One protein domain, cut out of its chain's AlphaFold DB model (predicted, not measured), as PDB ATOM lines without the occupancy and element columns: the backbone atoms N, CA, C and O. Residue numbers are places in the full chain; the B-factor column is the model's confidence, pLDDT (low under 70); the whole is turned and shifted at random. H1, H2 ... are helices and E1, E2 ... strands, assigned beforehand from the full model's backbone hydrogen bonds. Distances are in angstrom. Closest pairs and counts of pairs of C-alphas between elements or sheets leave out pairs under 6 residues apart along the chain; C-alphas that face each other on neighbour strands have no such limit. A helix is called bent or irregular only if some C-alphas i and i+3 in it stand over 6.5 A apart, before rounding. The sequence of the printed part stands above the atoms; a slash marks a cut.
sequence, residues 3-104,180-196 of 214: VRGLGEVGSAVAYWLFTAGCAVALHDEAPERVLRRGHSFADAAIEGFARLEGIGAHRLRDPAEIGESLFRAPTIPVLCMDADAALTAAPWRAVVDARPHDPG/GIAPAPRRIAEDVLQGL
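AT A GLANCE: This is residues 3 to 104 and 180 to 196 of the 214 residues of an uncharacterized protein of Azospirillum sp. TSO22-1 (UniProt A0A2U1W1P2). A twisted and curled sheet of four short strands, E1, E4, E3 and E2, has H1 and H2 over one face and H3 over the other, while the long helix H5 packs on H1, away from the sheet. H4 grazes the sheet near the last residues of E1 and E4, and the small strand E5 lies outside edge strand E1, with residues 3 and 4 between them. The printed part has 119 residues with five named helices and five named strands, in the order H1, E1, H2, E2, E3, H3, E4, H4, E5, H5. The sheet, in the order E1, E4, E3, E2, is mixed, and the class is mixed, helices and strands. The whole is compact, with a radius of gyration of the C-alphas of 12.7 A and spans of 36 by 30 by 26 A.

IN THESE COORDINATES: H1, residues 8 to 19, begins at C-alpha 8 (34.118, -21.377, 42.164) and is 16.3 A long. E1 is residues 25 to 27, H2 residues 42 to 47 and E2 residues 49 to 52. E3, residues 55 to 59, is 13.8 A long. H3, residues 63 to 69, is irregular: C-alphas 64 and 67 are 7.1 A apart. E4, residues 75 to 79, is 12.9 A long. H4 is residues 83 to 88 and E5 residues 95 to 97. H5, residues 183 to 195, is 18.6 A long and ends at C-alpha 195 (25.342, -10.052, 29.495).

HOW THE PARTS SIT: E1 and E4 are parallel, with N 79 and O 26 2.8 A apart. E4 and E3 are parallel, with N 76 and O 56 2.8 A apart. E3 and E2 form an antiparallel hairpin, with N 57 and O 50 2.8 A apart. E3, H3 and E4 form a strand-helix-strand unit, two parallel neighbour strands with a helix between, and its crossover is right-handed. H1 is on the sheet at a height of 6.6 A, across the strands. H2 and H3 are on opposite faces; the closest C-alphas of H2 and E2 are those of Ala 44 and Ala 50, 4.6 A apart. H1 and H5 touch at Val 13 and Ala 189, whose C-alphas are 4.3 A apart, at a steep tilt of 50 degrees, the same way. E5 pairs with no named strand. Every O i to N i+4 pair is within hydrogen-bond range in H1, H4 and H5; H2 has 1 of 2, and H3 has 1 of 3 beside 3 of 4 O i to N i+3 pairs.

THE WHOLE: The C-alphas farthest apart, those of Ala 64 and Gly 104, are 36.9 A apart. Residues 105 to 179 are not printed, and C-alphas 104 and 180 are 16.6 A apart across this cut. The link from E1 to H2 is long, 14 residues. The mean pLDDT of the printed part is 89.7; residues 30 to 34 and 100 to 103 are under 70.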
ATOM      1  N   VAL A   3      37.700 -18.568  29.893       96.69
ATOM      2  CA  VAL A   3      37.399 -18.151  31.265       96.69
ATOM      3  C   VAL A   3      38.684 -18.241  32.067       96.69
ATOM      4  O   VAL A   3      39.282 -19.312  32.148       96.69
ATOM      5  N   ARG A   4      39.127 -17.126  32.644       94.56
ATOM      6  CA  ARG A   4      40.290 -17.102  33.532       94.56
ATOM      7  C   ARG A   4      39.830 -17.289  34.973       94.56
ATOM      8  O   ARG A   4      38.924 -16.593  35.418       94.56
ATOM      9  N   GLY A   5      40.491 -18.186  35.695       91.50
ATOM     10  CA  GLY A   5      40.204 -18.538  37.083       91.50
ATOM     11  C   GLY A   5      39.539 -19.903  37.207       91.50
ATOM     12  O   GLY A   5      38.455 -20.132  36.675       91.50
ATOM     13  N   LEU A   6      40.178 -20.803  37.955       90.94
ATOM     14  CA  LEU A   6      39.661 -22.150  38.233       90.94
ATOM     15  C   LEU A   6      38.849 -22.258  39.529       90.94
ATOM     16  O   LEU A   6      38.339 -23.333  39.835       90.94
ATOM     17  N   GLY A   7      38.714 -21.165  40.285       89.50
ATOM     18  CA  GLY A   7      37.889 -21.104  41.494       89.50
ATOM     19  C   GLY A   7      36.391 -21.283  41.218       89.50
ATOM     20  O   GLY A   7      35.969 -21.555  40.091       89.50
ATOM     21  N   GLU A   8      35.565 -21.123  42.252       91.06
ATOM     22  CA  GLU A   8      34.118 -21.377  42.164       91.06
ATOM     23  C   GLU A   8      33.425 -20.538  41.088       91.06
ATOM     24  O   GLU A   8      32.663 -21.077  40.288       91.06
ATOM     25  N   VAL A   9      33.722 -19.234  41.023       92.44
ATOM     26  CA  VAL A   9      33.093 -18.331  40.048       92.44
ATOM     27  C   VAL A   9      33.489 -18.690  38.622       92.44
ATOM     28  O   VAL A   9      32.612 -18.881  37.787       92.44
ATOM     29  N   GLY A  10      34.783 -18.839  38.332       93.88
ATOM     30  CA  GLY A  10      35.229 -19.205  36.986       93.88
ATOM     31  C   GLY A  10      34.706 -20.574  36.550       93.88
ATOM     32  O   GLY A  10      34.244 -20.730  35.420       93.88
ATOM     33  N   SER A  11      34.657 -21.539  37.470       94.75
ATOM     34  CA  SER A  11      34.075 -22.861  37.209       94.75
ATOM     35  C   SER A  11      32.578 -22.796  36.913       94.75
ATOM     36  O   SER A  11      32.121 -23.438  35.969       94.75
ATOM     37  N   ALA A  12      31.824 -21.994  37.672       95.50
ATOM     38  CA  ALA A  12      30.411 -21.749  37.408       95.50
ATOM     39  C   ALA A  12      30.223 -21.061  36.047       95.50
ATOM     40  O   ALA A  12      29.493 -21.561  35.201       95.50
ATOM     41  N   VAL A  13      30.943 -19.975  35.766       96.00
ATOM     42  CA  VAL A  13      30.865 -19.285  34.468       96.00
ATOM     43  C   VAL A  13      31.140 -20.257  33.318       96.00
ATOM     44  O   VAL A  13      30.344 -20.345  32.383       96.00
ATOM     45  N   ALA A  14      32.218 -21.038  33.391       96.25
ATOM     46  CA  ALA A  14      32.545 -22.012  32.356       96.25
ATOM     47  C   ALA A  14      31.468 -23.095  32.206       96.25
ATOM     48  O   ALA A  14      31.109 -23.433  31.078       96.25
ATOM     49  N   TYR A  15      30.911 -23.598  33.312       96.50
ATOM     50  CA  TYR A  15      29.800 -24.549  33.286       96.50
ATOM     51  C   TYR A  15      28.582 -23.973  32.551       96.50
ATOM     52  O   TYR A  15      28.079 -24.603  31.621       96.50
ATOM     53  N   TRP A  16      28.131 -22.762  32.900       95.38
ATOM     54  CA  TRP A  16      26.949 -22.162  32.268       95.38
ATOM     55  C   TRP A  16      27.177 -21.880  30.786       95.38
ATOM     56  O   TRP A  16      26.333 -22.236  29.965       95.38
ATOM     57  N   LEU A  17      28.343 -21.336  30.420       94.19
ATOM     58  CA  LEU A  17      28.708 -21.135  29.015       94.19
ATOM     59  C   LEU A  17      28.697 -22.454  28.236       94.19
ATOM     60  O   LEU A  17      28.131 -22.514  27.144       94.19
ATOM     61  N   PHE A  18      29.268 -23.515  28.809       94.88
ATOM     62  CA  PHE A  18      29.282 -24.839  28.192       94.88
ATOM     63  C   PHE A  18      27.866 -25.396  28.005       94.88
ATOM     64  O   PHE A  18      27.514 -25.835  26.911       94.88
ATOM     65  N   THR A  19      27.022 -25.337  29.041       93.12
ATOM     66  CA  THR A  19      25.628 -25.820  28.965       93.12
ATOM     67  C   THR A  19      24.756 -25.001  28.011       93.12
ATOM     68  O   THR A  19      23.823 -25.542  27.422       93.12
ATOM     69  N   ALA A  20      25.103 -23.733  27.777       92.44
ATOM     70  CA  ALA A  20      24.504 -22.892  26.744       92.44
ATOM     71  C   ALA A  20      25.026 -23.197  25.321       92.44
ATOM     72  O   ALA A  20      24.640 -22.522  24.366       92.44
ATOM     73  N   GLY A  21      25.905 -24.192  25.158       91.25
ATOM     74  CA  GLY A  21      26.459 -24.617  23.870       91.25
ATOM     75  C   GLY A  21      27.674 -23.811  23.403       91.25
ATOM     76  O   GLY A  21      28.073 -23.928  22.243       91.25
ATOM     77  N   CYS A  22      28.278 -22.989  24.265       91.19
ATOM     78  CA  CYS A  22      29.492 -22.260  23.913       91.19
ATOM     79  C   CYS A  22      30.721 -23.173  24.003       91.19
ATOM     80  O   CYS A  22      30.963 -23.812  25.024       91.19
ATOM     81  N   ALA A  23      31.568 -23.138  22.974       93.75
ATOM     82  CA  ALA A  23      32.926 -23.666  23.057       93.75
ATOM     83  C   ALA A  23      33.726 -22.840  24.078       93.75
ATOM     84  O   ALA A  23      33.976 -21.645  23.858       93.75
ATOM     85  N   VAL A  24      34.106 -23.449  25.199       95.81
ATOM     86  CA  VAL A  24      34.722 -22.764  26.343       95.81
ATOM     87  C   VAL A  24      35.924 -23.537  26.869       95.81
ATOM     88  O   VAL A  24      35.894 -24.761  26.925       95.81
ATOM     89  N   ALA A  25      36.973 -22.812  27.255       97.25
ATOM     90  CA  ALA A  25      38.108 -23.336  28.004       97.25
ATOM     91  C   ALA A  25      38.266 -22.570  29.320       97.25
ATOM     92  O   ALA A  25      37.975 -21.371  29.384       97.25
ATOM     93  N   LEU A  26      38.757 -23.260  30.345       96.19
ATOM     94  CA  LEU A  26      39.195 -22.669  31.608       96.19
ATOM     95  C   LEU A  26      40.704 -22.470  31.588       96.19
ATOM     96  O   LEU A  26      41.429 -23.314  31.071       96.19
ATOM     97  N   HIS A  27      41.185 -21.388  32.183       95.62
ATOM     98  CA  HIS A  27      42.608 -21.086  32.282       95.62
ATOM     99  C   HIS A  27      42.978 -20.625  33.681       95.62
ATOM    100  O   HIS A  27      42.276 -19.812  34.279       95.62
ATOM    101  N   ASP A  28      44.107 -21.122  34.175       91.56
ATOM    102  CA  ASP A  28      44.785 -20.580  35.347       91.56
ATOM    103  C   ASP A  28      46.279 -20.914  35.268       91.56
ATOM    104  O   ASP A  28      46.650 -22.001  34.820       91.56
ATOM    105  N   GLU A  29      47.142 -20.002  35.699       85.94
ATOM    106  CA  GLU A  29      48.604 -20.196  35.653       85.94
ATOM    107  C   GLU A  29      49.103 -21.009  36.845       85.94
ATOM    108  O   GLU A  29      49.977 -21.867  36.715       85.94
ATOM    109  N   ALA A  30      48.512 -20.752  38.010       68.44
ATOM    110  CA  ALA A  30      48.900 -21.341  39.276       68.44
ATOM    111  C   ALA A  30      47.624 -21.711  40.041       68.44
ATOM    112  O   ALA A  30      47.109 -20.896  40.805       68.44
ATOM    113  N   PRO A  31      47.093 -22.933  39.857       62.34
ATOM    114  CA  PRO A  31      45.936 -23.433  40.597       62.34
ATOM    115  C   PRO A  31      46.333 -23.749  42.051       62.34
ATOM    116  O   PRO A  31      46.210 -24.882  42.524       62.34
ATOM    117  N   GLU A  32      46.906 -22.788  42.765       55.00
ATOM    118  CA  GLU A  32      47.344 -22.993  44.133       55.00
ATOM    119  C   GLU A  32      46.170 -22.842  45.106       55.00
ATOM    120  O   GLU A  32      45.501 -21.816  45.175       55.00
ATOM    121  N   ARG A  33      45.991 -23.891  45.919       65.06
ATOM    122  CA  ARG A  33      45.384 -23.836  47.262       65.06
ATOM    123  C   ARG A  33      43.890 -23.503  47.313       65.06
ATOM    124  O   ARG A  33      43.437 -22.747  48.166       65.06
ATOM    125  N   VAL A  34      43.092 -24.158  46.473       68.88
ATOM    126  CA  VAL A  34      41.631 -24.142  46.630       68.88
ATOM    127  C   VAL A  34      41.228 -25.034  47.803       68.88
ATOM    128  O   VAL A  34      41.492 -26.236  47.791       68.88
ATOM    129  N   LEU A  35      40.584 -24.449  48.814       77.56
ATOM    130  CA  LEU A  35      40.019 -25.188  49.944       77.56
ATOM    131  C   LEU A  35      38.707 -25.882  49.540       77.56
ATOM    132  O   LEU A  35      38.546 -27.087  49.743       77.56
ATOM    133  N   ARG A  36      37.794 -25.150  48.890       78.88
ATOM    134  CA  ARG A  36      36.464 -25.613  48.444       78.88
ATOM    135  C   ARG A  36      36.532 -26.374  47.114       78.88
ATOM    136  O   ARG A  36      35.933 -26.009  46.104       78.88
ATOM    137  N   ARG A  37      37.310 -27.459  47.101       83.62
ATOM    138  CA  ARG A  37      37.595 -28.249  45.887       83.62
ATOM    139  C   ARG A  37      36.354 -28.945  45.317       83.62
ATOM    140  O   ARG A  37      36.237 -29.075  44.109       83.62
ATOM    141  N   GLY A  38      35.375 -29.269  46.164       86.06
ATOM    142  CA  GLY A  38      34.091 -29.840  45.737       86.06
ATOM    143  C   GLY A  38      33.176 -28.888  44.950       86.06
ATOM    144  O   GLY A  38      32.205 -29.349  44.348       86.06
ATOM    145  N   HIS A  39      33.483 -27.585  44.927       91.12
ATOM    146  CA  HIS A  39      32.663 -26.543  44.297       91.12
ATOM    147  C   HIS A  39      33.265 -25.956  43.010       91.12
ATOM    148  O   HIS A  39      32.718 -25.014  42.438       91.12
ATOM    149  N   SER A  40      34.404 -26.477  42.546       92.12
ATOM    150  CA  SER A  40      35.123 -25.920  41.398       92.12
ATOM    151  C   SER A  40      35.808 -27.004  40.563       92.12
ATOM    152  O   SER A  40      35.978 -28.140  40.995       92.12
ATOM    153  N   PHE A  41      36.232 -26.651  39.352       93.69
ATOM    154  CA  PHE A  41      37.056 -27.502  38.498       93.69
ATOM    155  C   PHE A  41      38.552 -27.422  38.842       93.69
ATOM    156  O   PHE A  41      39.372 -27.981  38.117       93.69
ATOM    157  N   ALA A  42      38.933 -26.764  39.941       90.19
ATOM    158  CA  ALA A  42      40.331 -26.592  40.336       90.19
ATOM    159  C   ALA A  42      41.091 -27.913  40.536       90.19
ATOM    160  O   ALA A  42      42.303 -27.963  40.319       90.19
ATOM    161  N   ASP A  43      40.400 -29.001  40.898       89.75
ATOM    162  CA  ASP A  43      41.014 -30.331  40.964       89.75
ATOM    163  C   ASP A  43      41.523 -30.805  39.593       89.75
ATOM    164  O   ASP A  43      42.571 -31.442  39.540       89.75
ATOM    165  N   ALA A  44      40.908 -30.401  38.474       92.81
ATOM    166  CA  ALA A  44      41.357 -30.803  37.140       92.81
ATOM    167  C   ALA A  44      42.783 -30.334  36.834       92.81
ATOM    168  O   ALA A  44      43.538 -31.029  36.159       92.81
ATOM    169  N   ALA A  45      43.178 -29.184  37.374       90.12
ATOM    170  CA  ALA A  45      44.506 -28.619  37.185       90.12
ATOM    171  C   ALA A  45      45.616 -29.502  37.789       90.12
ATOM    172  O   ALA A  45      46.727 -29.589  37.256       90.12
ATOM    173  N   ILE A  46      45.303 -30.168  38.902       85.31
ATOM    174  CA  ILE A  46      46.256 -30.951  39.694       85.31
ATOM    175  C   ILE A  46      46.107 -32.445  39.413       85.31
ATOM    176  O   ILE A  46      47.091 -33.120  39.126       85.31
ATOM    177  N   GLU A  47      44.879 -32.955  39.454       88.50
ATOM    178  CA  GLU A  47      44.543 -34.375  39.310       88.50
ATOM    179  C   GLU A  47      44.305 -34.770  37.842       88.50
ATOM    180  O   GLU A  47      44.191 -35.947  37.510       88.50
ATOM    181  N   GLY A  48      44.257 -33.791  36.936       92.25
ATOM    182  CA  GLY A  48      44.026 -33.991  35.506       92.25
ATOM    183  C   GLY A  48      42.548 -34.021  35.117       92.25
ATOM    184  O   GLY A  48      42.233 -33.826  33.942       92.25
ATOM    185  N   PHE A  49      41.646 -34.217  36.081       93.50
ATOM    186  CA  PHE A  49      40.204 -34.240  35.860       93.50
ATOM    187  C   PHE A  49      39.417 -33.742  37.080       93.50
ATOM    188  O   PHE A  49      39.824 -33.957  38.216       93.50
ATOM    189  N   ALA A  50      38.269 -33.111  36.840       93.44
ATOM    190  CA  ALA A  50      37.260 -32.804  37.851       93.44
ATOM    191  C   ALA A  50      35.860 -32.896  37.233       93.44
ATOM    192  O   ALA A  50      35.706 -32.869  36.010       93.44
ATOM    193  N   ARG A  51      34.822 -32.992  38.066       94.50
ATOM    194  CA  ARG A  51      33.430 -33.029  37.605       94.50
ATOM    195  C   ARG A  51      32.541 -32.181  38.503       94.50
ATOM    196  O   ARG A  51      32.608 -32.306  39.719       94.50
ATOM    197  N   LEU A  52      31.658 -31.402  37.886       93.69
ATOM    198  CA  LEU A  52      30.596 -30.655  38.554       93.69
ATOM    199  C   LEU A  52      29.284 -30.927  37.830       93.69
ATOM    200  O   LEU A  52      29.224 -30.807  36.610       93.69
ATOM    201  N   GLU A  53      28.259 -31.337  38.578       93.25
ATOM    202  CA  GLU A  53      26.886 -31.521  38.071       93.25
ATOM    203  C   GLU A  53      26.811 -32.322  36.743       93.25
ATOM    204  O   GLU A  53      26.016 -32.040  35.856       93.25
ATOM    205  N   GLY A  54      27.666 -33.345  36.589       91.25
ATOM    206  CA  GLY A  54      27.723 -34.213  35.400       91.25
ATOM    207  C   GLY A  54      28.666 -33.749  34.281       91.25
ATOM    208  O   GLY A  54      29.066 -34.577  33.461       91.25
ATOM    209  N   ILE A  55      29.103 -32.488  34.288       95.06
ATOM    210  CA  ILE A  55      30.062 -31.935  33.323       95.06
ATOM    211  C   ILE A  55      31.489 -32.150  33.818       95.06
ATOM    212  O   ILE A  55      31.811 -31.870  34.974       95.06
ATOM    213  N   GLY A  56      32.343 -32.691  32.950       95.44
ATOM    214  CA  GLY A  56      33.758 -32.890  33.252       95.44
ATOM    215  C   GLY A  56      34.601 -31.665  32.911       95.44
ATOM    216  O   GLY A  56      34.268 -30.903  32.010       95.44
ATOM    217  N   ALA A  57      35.742 -31.530  33.567       96.25
ATOM    218  CA  ALA A  57      36.829 -30.664  33.144       96.25
ATOM    219  C   ALA A  57      38.122 -31.476  33.119       96.25
ATOM    220  O   ALA A  57      38.355 -32.271  34.028       96.25
ATOM    221  N   HIS A  58      38.938 -31.313  32.081       95.62
ATOM    222  CA  HIS A  58      40.169 -32.085  31.905       95.62
ATOM    223  C   HIS A  58      41.338 -31.164  31.598       95.62
ATOM    224  O   HIS A  58      41.225 -30.266  30.766       95.62
ATOM    225  N   ARG A  59      42.477 -31.384  32.255       95.25
ATOM    226  CA  ARG A  59      43.684 -30.608  31.971       95.25
ATOM    227  C   ARG A  59      44.311 -31.057  30.662       95.25
ATOM    228  O   ARG A  59      44.672 -32.225  30.515       95.25
ATOM    229  N   LEU A  60      44.506 -30.102  29.759       94.88
ATOM    230  CA  LEU A  60      45.285 -30.318  28.549       94.88
ATOM    231  C   LEU A  60      46.776 -30.323  28.871       94.88
ATOM    232  O   LEU A  60      47.267 -29.530  29.681       94.88
ATOM    233  N   ARG A  61      47.486 -31.253  28.233       90.06
ATOM    234  CA  ARG A  61      48.948 -31.364  28.314       90.06
ATOM    235  C   ARG A  61      49.623 -30.727  27.109       90.06
ATOM    236  O   ARG A  61      50.705 -30.172  27.265       90.06
ATOM    237  N   ASP A  62      48.975 -30.800  25.952       90.81
ATOM    238  CA  ASP A  62      49.455 -30.227  24.705       90.81
ATOM    239  C   ASP A  62      48.534 -29.072  24.267       90.81
ATOM    240  O   ASP A  62      47.343 -29.291  24.024       90.81
ATOM    241  N   PRO A  63      49.046 -27.831  24.160       88.00
ATOM    242  CA  PRO A  63      48.291 -26.706  23.614       88.00
ATOM    243  C   PRO A  63      47.755 -26.943  22.191       88.00
ATOM    244  O   PRO A  63      46.751 -26.337  21.818       88.00
ATOM    245  N   ALA A  64      48.368 -27.828  21.399       90.62
ATOM    246  CA  ALA A  64      47.876 -28.158  20.060       90.62
ATOM    247  C   ALA A  64      46.472 -28.798  20.079       90.62
ATOM    248  O   ALA A  64      45.718 -28.666  19.114       90.62
ATOM    249  N   GLU A  65      46.081 -29.431  21.190       93.62
ATOM    250  CA  GLU A  65      44.783 -30.099  21.353       93.62
ATOM    251  C   GLU A  65      43.631 -29.132  21.675       93.62
ATOM    252  O   GLU A  65      42.471 -29.554  21.721       93.62
ATOM    253  N   ILE A  66      43.908 -27.840  21.899       93.69
ATOM    254  CA  ILE A  66      42.894 -26.857  22.320       93.69
ATOM    255  C   ILE A  66      41.734 -26.802  21.323       93.69
ATOM    256  O   ILE A  66      40.575 -26.862  21.729       93.69
ATOM    257  N   GLY A  67      42.033 -26.725  20.024       90.44
ATOM    258  CA  GLY A  67      41.014 -26.593  18.981       90.44
ATOM    259  C   GLY A  67      40.011 -27.748  18.966       90.44
ATOM    260  O   GLY A  67      38.807 -27.508  18.934       90.44
ATOM    261  N   GLU A  68      40.496 -28.991  19.033       91.19
ATOM    262  CA  GLU A  68      39.645 -30.187  19.069       91.19
ATOM    263  C   GLU A  68      38.889 -30.297  20.400       91.19
ATOM    264  O   GLU A  68      37.681 -30.550  20.430       91.19
ATOM    265  N   SER A  69      39.581 -30.044  21.511       92.06
ATOM    266  CA  SER A  69      39.039 -30.239  22.859       92.06
ATOM    267  C   SER A  69      37.901 -29.280  23.199       92.06
ATOM    268  O   SER A  69      37.024 -29.629  23.987       92.06
ATOM    269  N   LEU A  70      37.858 -28.099  22.574       91.88
ATOM    270  CA  LEU A  70      36.777 -27.119  22.735       91.88
ATOM    271  C   LEU A  70      35.395 -27.630  22.306       91.88
ATOM    272  O   LEU A  70      34.382 -27.099  22.763       91.88
ATOM    273  N   PHE A  71      35.349 -28.643  21.438       87.31
ATOM    274  CA  PHE A  71      34.107 -29.227  20.921       87.31
ATOM    275  C   PHE A  71      33.867 -30.653  21.439       87.31
ATOM    276  O   PHE A  71      32.911 -31.316  21.029       87.31
ATOM    277  N   ARG A  72      34.709 -31.132  22.363       81.25
ATOM    278  CA  ARG A  72      34.610 -32.476  22.931       81.25
ATOM    279  C   ARG A  72      33.633 -32.503  24.105       81.25
ATOM    280  O   ARG A  72      33.965 -32.173  25.241       81.25
ATOM    281  N   ALA A  73      32.411 -32.953  23.847       78.75
ATOM    282  CA  ALA A  73      31.428 -33.161  24.903       78.75
ATOM    283  C   ALA A  73      31.689 -34.465  25.693       78.75
ATOM    284  O   ALA A  73      32.176 -35.441  25.116       78.75
ATOM    285  N   PRO A  74      31.321 -34.539  26.988       87.38
ATOM    286  CA  PRO A  74      30.799 -33.477  27.854       87.38
ATOM    287  C   PRO A  74      31.908 -32.873  28.748       87.38
ATOM    288  O   PRO A  74      31.800 -32.920  29.978       87.38
ATOM    289  N   THR A  75      33.009 -32.382  28.160       94.00
ATOM    290  CA  THR A  75      34.183 -31.938  28.932       94.00
ATOM    291  C   THR A  75      34.695 -30.552  28.553       94.00
ATOM    292  O   THR A  75      34.859 -30.253  27.379       94.00
ATOM    293  N   ILE A  76      35.043 -29.751  29.558       97.00
ATOM    294  CA  ILE A  76      35.679 -28.440  29.401       97.00
ATOM    295  C   ILE A  76      37.208 -28.611  29.487       97.00
ATOM    296  O   ILE A  76      37.694 -29.173  30.474       97.00
ATOM    297  N   PRO A  77      37.999 -28.172  28.493       97.25
ATOM    298  CA  PRO A  77      39.454 -28.175  28.605       97.25
ATOM    299  C   PRO A  77      39.946 -27.140  29.628       97.25
ATOM    300  O   PRO A  77      39.463 -26.007  29.676       97.25
ATOM    301  N   VAL A  78      40.939 -27.536  30.423       96.25
ATOM    302  CA  VAL A  78      41.638 -26.706  31.411       96.25
ATOM    303  C   VAL A  78      43.069 -26.464  30.942       96.25
ATOM    304  O   VAL A  78      43.834 -27.404  30.715       96.25
ATOM    305  N   LEU A  79      43.425 -25.192  30.812       95.69
ATOM    306  CA  LEU A  79      44.710 -24.697  30.342       95.69
ATOM    307  C   LEU A  79      45.538 -24.246  31.547       95.69
ATOM    308  O   LEU A  79      45.226 -23.237  32.174       95.69
ATOM    309  N   CYS A  80      46.597 -24.991  31.858       93.12
ATOM    310  CA  CYS A  80      47.566 -24.626  32.894       93.12
ATOM    311  C   CYS A  80      48.869 -24.182  32.229       93.12
ATOM    312  O   CYS A  80      49.785 -24.986  32.053       93.12
ATOM    313  N   MET A  81      48.894 -22.932  31.782       92.50
ATOM    314  CA  MET A  81      49.992 -22.328  31.024       92.50
ATOM    315  C   MET A  81      50.029 -20.819  31.271       92.50
ATOM    316  O   MET A  81      49.122 -20.284  31.903       92.50
ATOM    317  N   ASP A  82      51.049 -20.147  30.750       93.75
ATOM    318  CA  ASP A  82      51.176 -18.691  30.792       93.75
ATOM    319  C   ASP A  82      49.931 -17.955  30.240       93.75
ATOM    320  O   ASP A  82      49.234 -18.459  29.352       93.75
ATOM    321  N   ALA A  83      49.650 -16.764  30.784       92.50
ATOM    322  CA  ALA A  83      48.532 -15.912  30.380       92.50
ATOM    323  C   ALA A  83      48.512 -15.632  28.878       92.50
ATOM    324  O   ALA A  83      47.488 -15.824  28.218       92.50
ATOM    325  N   ASP A  84      49.635 -15.147  28.357       94.50
ATOM    326  CA  ASP A  84      49.741 -14.642  26.995       94.50
ATOM    327  C   ASP A  84      49.680 -15.809  26.012       94.50
ATOM    328  O   ASP A  84      49.006 -15.731  24.978       94.50
ATOM    329  N   ALA A  85      50.286 -16.939  26.384       94.38
ATOM    330  CA  ALA A  85      50.129 -18.194  25.660       94.38
ATOM    331  C   ALA A  85      48.652 -18.618  25.577       94.38
ATOM    332  O   ALA A  85      48.146 -18.879  24.486       94.38
ATOM    333  N   ALA A  86      47.921 -18.627  26.696       94.75
ATOM    334  CA  ALA A  86      46.509 -19.008  26.697       94.75
ATOM    335  C   ALA A  86      45.639 -18.042  25.879       94.75
ATOM    336  O   ALA A  86      44.765 -18.483  25.131       94.75
ATOM    337  N   LEU A  87      45.887 -16.734  25.979       95.31
ATOM    338  CA  LEU A  87      45.151 -15.698  25.246       95.31
ATOM    339  C   LEU A  87      45.358 -15.778  23.729       95.31
ATOM    340  O   LEU A  87      44.464 -15.397  22.976       95.31
ATOM    341  N   THR A  88      46.503 -16.288  23.277       94.88
ATOM    342  CA  THR A  88      46.839 -16.408  21.849       94.88
ATOM    343  C   THR A  88      46.596 -17.806  21.274       94.88
ATOM    344  O   THR A  88      46.586 -17.968  20.055       94.88
ATOM    345  N   ALA A  89      46.334 -18.807  22.120       93.12
ATOM    346  CA  ALA A  89      46.214 -20.206  21.712       93.12
ATOM    347  C   ALA A  89      44.991 -20.535  20.834       93.12
ATOM    348  O   ALA A  89      44.973 -21.565  20.161       93.12
ATOM    349  N   ALA A  90      43.954 -19.695  20.838       92.38
ATOM    350  CA  ALA A  90      42.773 -19.870  19.999       92.38
ATOM    351  C   ALA A  90      42.119 -18.513  19.688       92.38
ATOM    352  O   ALA A  90      42.329 -17.544  20.419       92.38
ATOM    353  N   PRO A  91      41.284 -18.413  18.636       92.56
ATOM    354  CA  PRO A  91      40.560 -17.185  18.307       92.56
ATOM    355  C   PRO A  91      39.386 -16.956  19.276       92.56
ATOM    356  O   PRO A  91      38.211 -17.119  18.929       92.56
ATOM    357  N   TRP A  92      39.687 -16.612  20.528       93.88
ATOM    358  CA  TRP A  92      38.677 -16.385  21.556       93.88
ATOM    359  C   TRP A  92      37.759 -15.221  21.174       93.88
ATOM    360  O   TRP A  92      38.184 -14.076  21.076       93.88
ATOM    361  N   ARG A  93      36.460 -15.495  21.024       92.88
ATOM    362  CA  ARG A  93      35.452 -14.444  20.795       92.88
ATOM    363  C   ARG A  93      35.276 -13.506  21.998       92.88
ATOM    364  O   ARG A  93      34.842 -12.374  21.829       92.88
ATOM    365  N   ALA A  94      35.557 -14.004  23.197       92.81
ATOM    366  CA  ALA A  94      35.501 -13.264  24.448       92.81
ATOM    367  C   ALA A  94      36.404 -13.940  25.486       92.81
ATOM    368  O   ALA A  94      36.583 -15.168  25.451       92.81
ATOM    369  N   VAL A  95      36.909 -13.124  26.409       95.00
ATOM    370  CA  VAL A  95      37.618 -13.547  27.617       95.00
ATOM    371  C   VAL A  95      36.809 -13.066  28.814       95.00
ATOM    372  O   VAL A  95      36.455 -11.890  28.880       95.00
ATOM    373  N   VAL A  96      36.515 -13.969  29.743       94.44
ATOM    374  CA  VAL A  96      35.878 -13.642  31.020       94.44
ATOM    375  C   VAL A  96      36.927 -13.804  32.108       94.44
ATOM    376  O   VAL A  96      37.419 -14.912  32.314       94.44
ATOM    377  N   ASP A  97      37.297 -12.717  32.783       93.00
ATOM    378  CA  ASP A  97      38.191 -12.798  33.938       93.00
ATOM    379  C   ASP A  97      37.370 -13.002  35.213       93.00
ATOM    380  O   ASP A  97      36.603 -12.129  35.617       93.00
ATOM    381  N   ALA A  98      37.506 -14.181  35.812       90.94
ATOM    382  CA  ALA A  98      36.850 -14.594  37.048       90.94
ATOM    383  C   ALA A  98      37.879 -14.948  38.144       90.94
ATOM    384  O   ALA A  98      37.560 -15.666  39.099       90.94
ATOM    385  N   ARG A  99      39.128 -14.475  38.003       85.81
ATOM    386  CA  ARG A  99      40.198 -14.642  38.998       85.81
ATOM    387  C   ARG A  99      40.070 -13.629  40.131       85.81
ATOM    388  O   ARG A  99      39.587 -12.517  39.944       85.81
ATOM    389  N   PRO A 100      40.686 -13.973  41.263       66.88
ATOM    390  CA  PRO A 100      40.003 -14.572  42.395       66.88
ATOM    391  C   PRO A 100      38.851 -13.684  42.874       66.88
ATOM    392  O   PRO A 100      39.050 -12.556  43.321       66.88
ATOM    393  N   HIS A 101      37.645 -14.237  42.824       64.50
ATOM    394  CA  HIS A 101      36.520 -13.732  43.593       64.50
ATOM    395  C   HIS A 101      36.365 -14.635  44.814       64.50
ATOM    396  O   HIS A 101      36.057 -15.815  44.653       64.50
ATOM    397  N   ASP A 102      36.635 -14.106  46.008       65.12
ATOM    398  CA  ASP A 102      36.310 -14.785  47.261       65.12
ATOM    399  C   ASP A 102      34.805 -14.601  47.509       65.12
ATOM    400  O   ASP A 102      34.382 -13.477  47.795       65.12
ATOM    401  N   PRO A 103      33.969 -15.649  47.365       63.00
ATOM    402  CA  PRO A 103      32.539 -15.539  47.642       63.00
ATOM    403  C   PRO A 103      32.250 -15.336  49.139       63.00
ATOM    404  O   PRO A 103      31.088 -15.181  49.516       63.00
ATOM    405  N   GLY A 104      33.285 -15.340  49.986       73.00
ATOM    406  CA  GLY A 104      33.175 -15.342  51.429       73.00
ATOM    407  C   GLY A 104      32.893 -16.739  51.970       73.00
ATOM    408  O   GLY A 104      32.615 -17.698  51.243       73.00
ATOM    409  N   GLY A 180      29.085 -29.536  44.119       92.44
ATOM    410  CA  GLY A 180      28.253 -28.878  43.112       92.44
ATOM    411  C   GLY A 180      28.462 -27.372  43.095       92.44
ATOM    412  O   GLY A 180      29.384 -26.858  43.724       92.44
ATOM    413  N   ILE A 181      27.636 -26.643  42.353       92.06
ATOM    414  CA  ILE A 181      27.886 -25.214  42.150       92.06
ATOM    415  C   ILE A 181      27.132 -24.410  43.209       92.06
ATOM    416  O   ILE A 181      25.908 -24.502  43.329       92.06
ATOM    417  N   ALA A 182      27.880 -23.639  44.003       89.56
ATOM    418  CA  ALA A 182      27.321 -22.857  45.099       89.56
ATOM    419  C   ALA A 182      26.370 -21.748  44.586       89.56
ATOM    420  O   ALA A 182      26.553 -21.246  43.471       89.56
ATOM    421  N   PRO A 183      25.365 -21.323  45.384       89.31
ATOM    422  CA  PRO A 183      24.345 -20.370  44.933       89.31
ATOM    423  C   PRO A 183      24.892 -19.026  44.431       89.31
ATOM    424  O   PRO A 183      24.427 -18.526  43.408       89.31
ATOM    425  N   ALA A 184      25.883 -18.448  45.117       89.00
ATOM    426  CA  ALA A 184      26.465 -17.162  44.727       89.00
ATOM    427  C   ALA A 184      27.225 -17.244  43.380       89.00
ATOM    428  O   ALA A 184      26.864 -16.499  42.466       89.00
ATOM    429  N   PRO A 185      28.178 -18.179  43.178       91.62
ATOM    430  CA  PRO A 185      28.783 -18.429  41.867       91.62
ATOM    431  C   PRO A 185      27.780 -18.745  40.751       91.62
ATOM    432  O   PRO A 185      27.947 -18.243  39.641       91.62
ATOM    433  N   ARG A 186      26.726 -19.529  41.035       92.88
ATOM    434  CA  ARG A 186      25.641 -19.815  40.075       92.88
ATOM    435  C   ARG A 186      24.989 -18.520  39.585       92.88
ATOM    436  O   ARG A 186      24.896 -18.311  38.381       92.88
ATOM    437  N   ARG A 187      24.609 -17.627  40.502       92.25
ATOM    438  CA  ARG A 187      23.980 -16.347  40.148       92.25
ATOM    439  C   ARG A 187      24.900 -15.461  39.304       92.25
ATOM    440  O   ARG A 187      24.467 -14.929  38.290       92.25
ATOM    441  N   ILE A 188      26.180 -15.365  39.672       92.25
ATOM    442  CA  ILE A 188      27.177 -14.615  38.888       92.25
ATOM    443  C   ILE A 188      27.305 -15.198  37.472       92.25
ATOM    444  O   ILE A 188      27.351 -14.453  36.497       92.25
ATOM    445  N   ALA A 189      27.347 -16.526  37.343       93.69
ATOM    446  CA  ALA A 189      27.452 -17.194  36.051       93.69
ATOM    447  C   ALA A 189      26.227 -16.952  35.153       93.69
ATOM    448  O   ALA A 189      26.383 -16.721  33.951       93.69
ATOM    449  N   GLU A 190      25.027 -16.959  35.732       93.44
ATOM    450  CA  GLU A 190      23.780 -16.628  35.036       93.44
ATOM    451  C   GLU A 190      23.779 -15.178  34.534       93.44
ATOM    452  O   GLU A 190      23.448 -14.940  33.370       93.44
ATOM    453  N   ASP A 191      24.213 -14.229  35.365       92.69
ATOM    454  CA  ASP A 191      24.310 -12.811  34.997       92.69
ATOM    455  C   ASP A 191      25.339 -12.590  33.870       92.69
ATOM    456  O   ASP A 191      25.068 -11.877  32.899       92.69
ATOM    457  N   VAL A 192      26.501 -13.255  33.941       92.06
ATOM    458  CA  VAL A 192      27.515 -13.223  32.871       92.06
ATOM    459  C   VAL A 192      26.941 -13.758  31.561       92.06
ATOM    460  O   VAL A 192      27.128 -13.135  30.515       92.06
ATOM    461  N   LEU A 193      26.229 -14.889  31.597       90.88
ATOM    462  CA  LEU A 193      25.625 -15.482  30.404       90.88
ATOM    463  C   LEU A 193      24.600 -14.536  29.759       90.88
ATOM    464  O   LEU A 193      24.585 -14.404  28.536       90.88
ATOM    465  N   GLN A 194      23.778 -13.856  30.564       89.12
ATOM    466  CA  GLN A 194      22.792 -12.880  30.081       89.12
ATOM    467  C   GLN A 194      23.436 -11.623  29.481       89.12
ATOM    468  O   GLN A 194      22.880 -11.029  28.558       89.12
ATOM    469  N   GLY A 195      24.605 -11.218  29.985       87.25
ATOM    470  CA  GLY A 195      25.342 -10.052  29.495       87.25
ATOM    471  C   GLY A 195      26.111 -10.282  28.189       87.25
ATOM    472  O   GLY A 195      26.586  -9.320  27.580       87.25
ATOM    473  N   LEU A 196      26.259 -11.532  27.740       82.56
ATOM    474  CA  LEU A 196      26.977 -11.835  26.507       82.56
ATOM    475  C   LEU A 196      26.130 -11.517  25.266       82.56
ATOM    476  O   LEU A 196      24.937 -11.813  25.223       82.56
TER     477      LEU A 196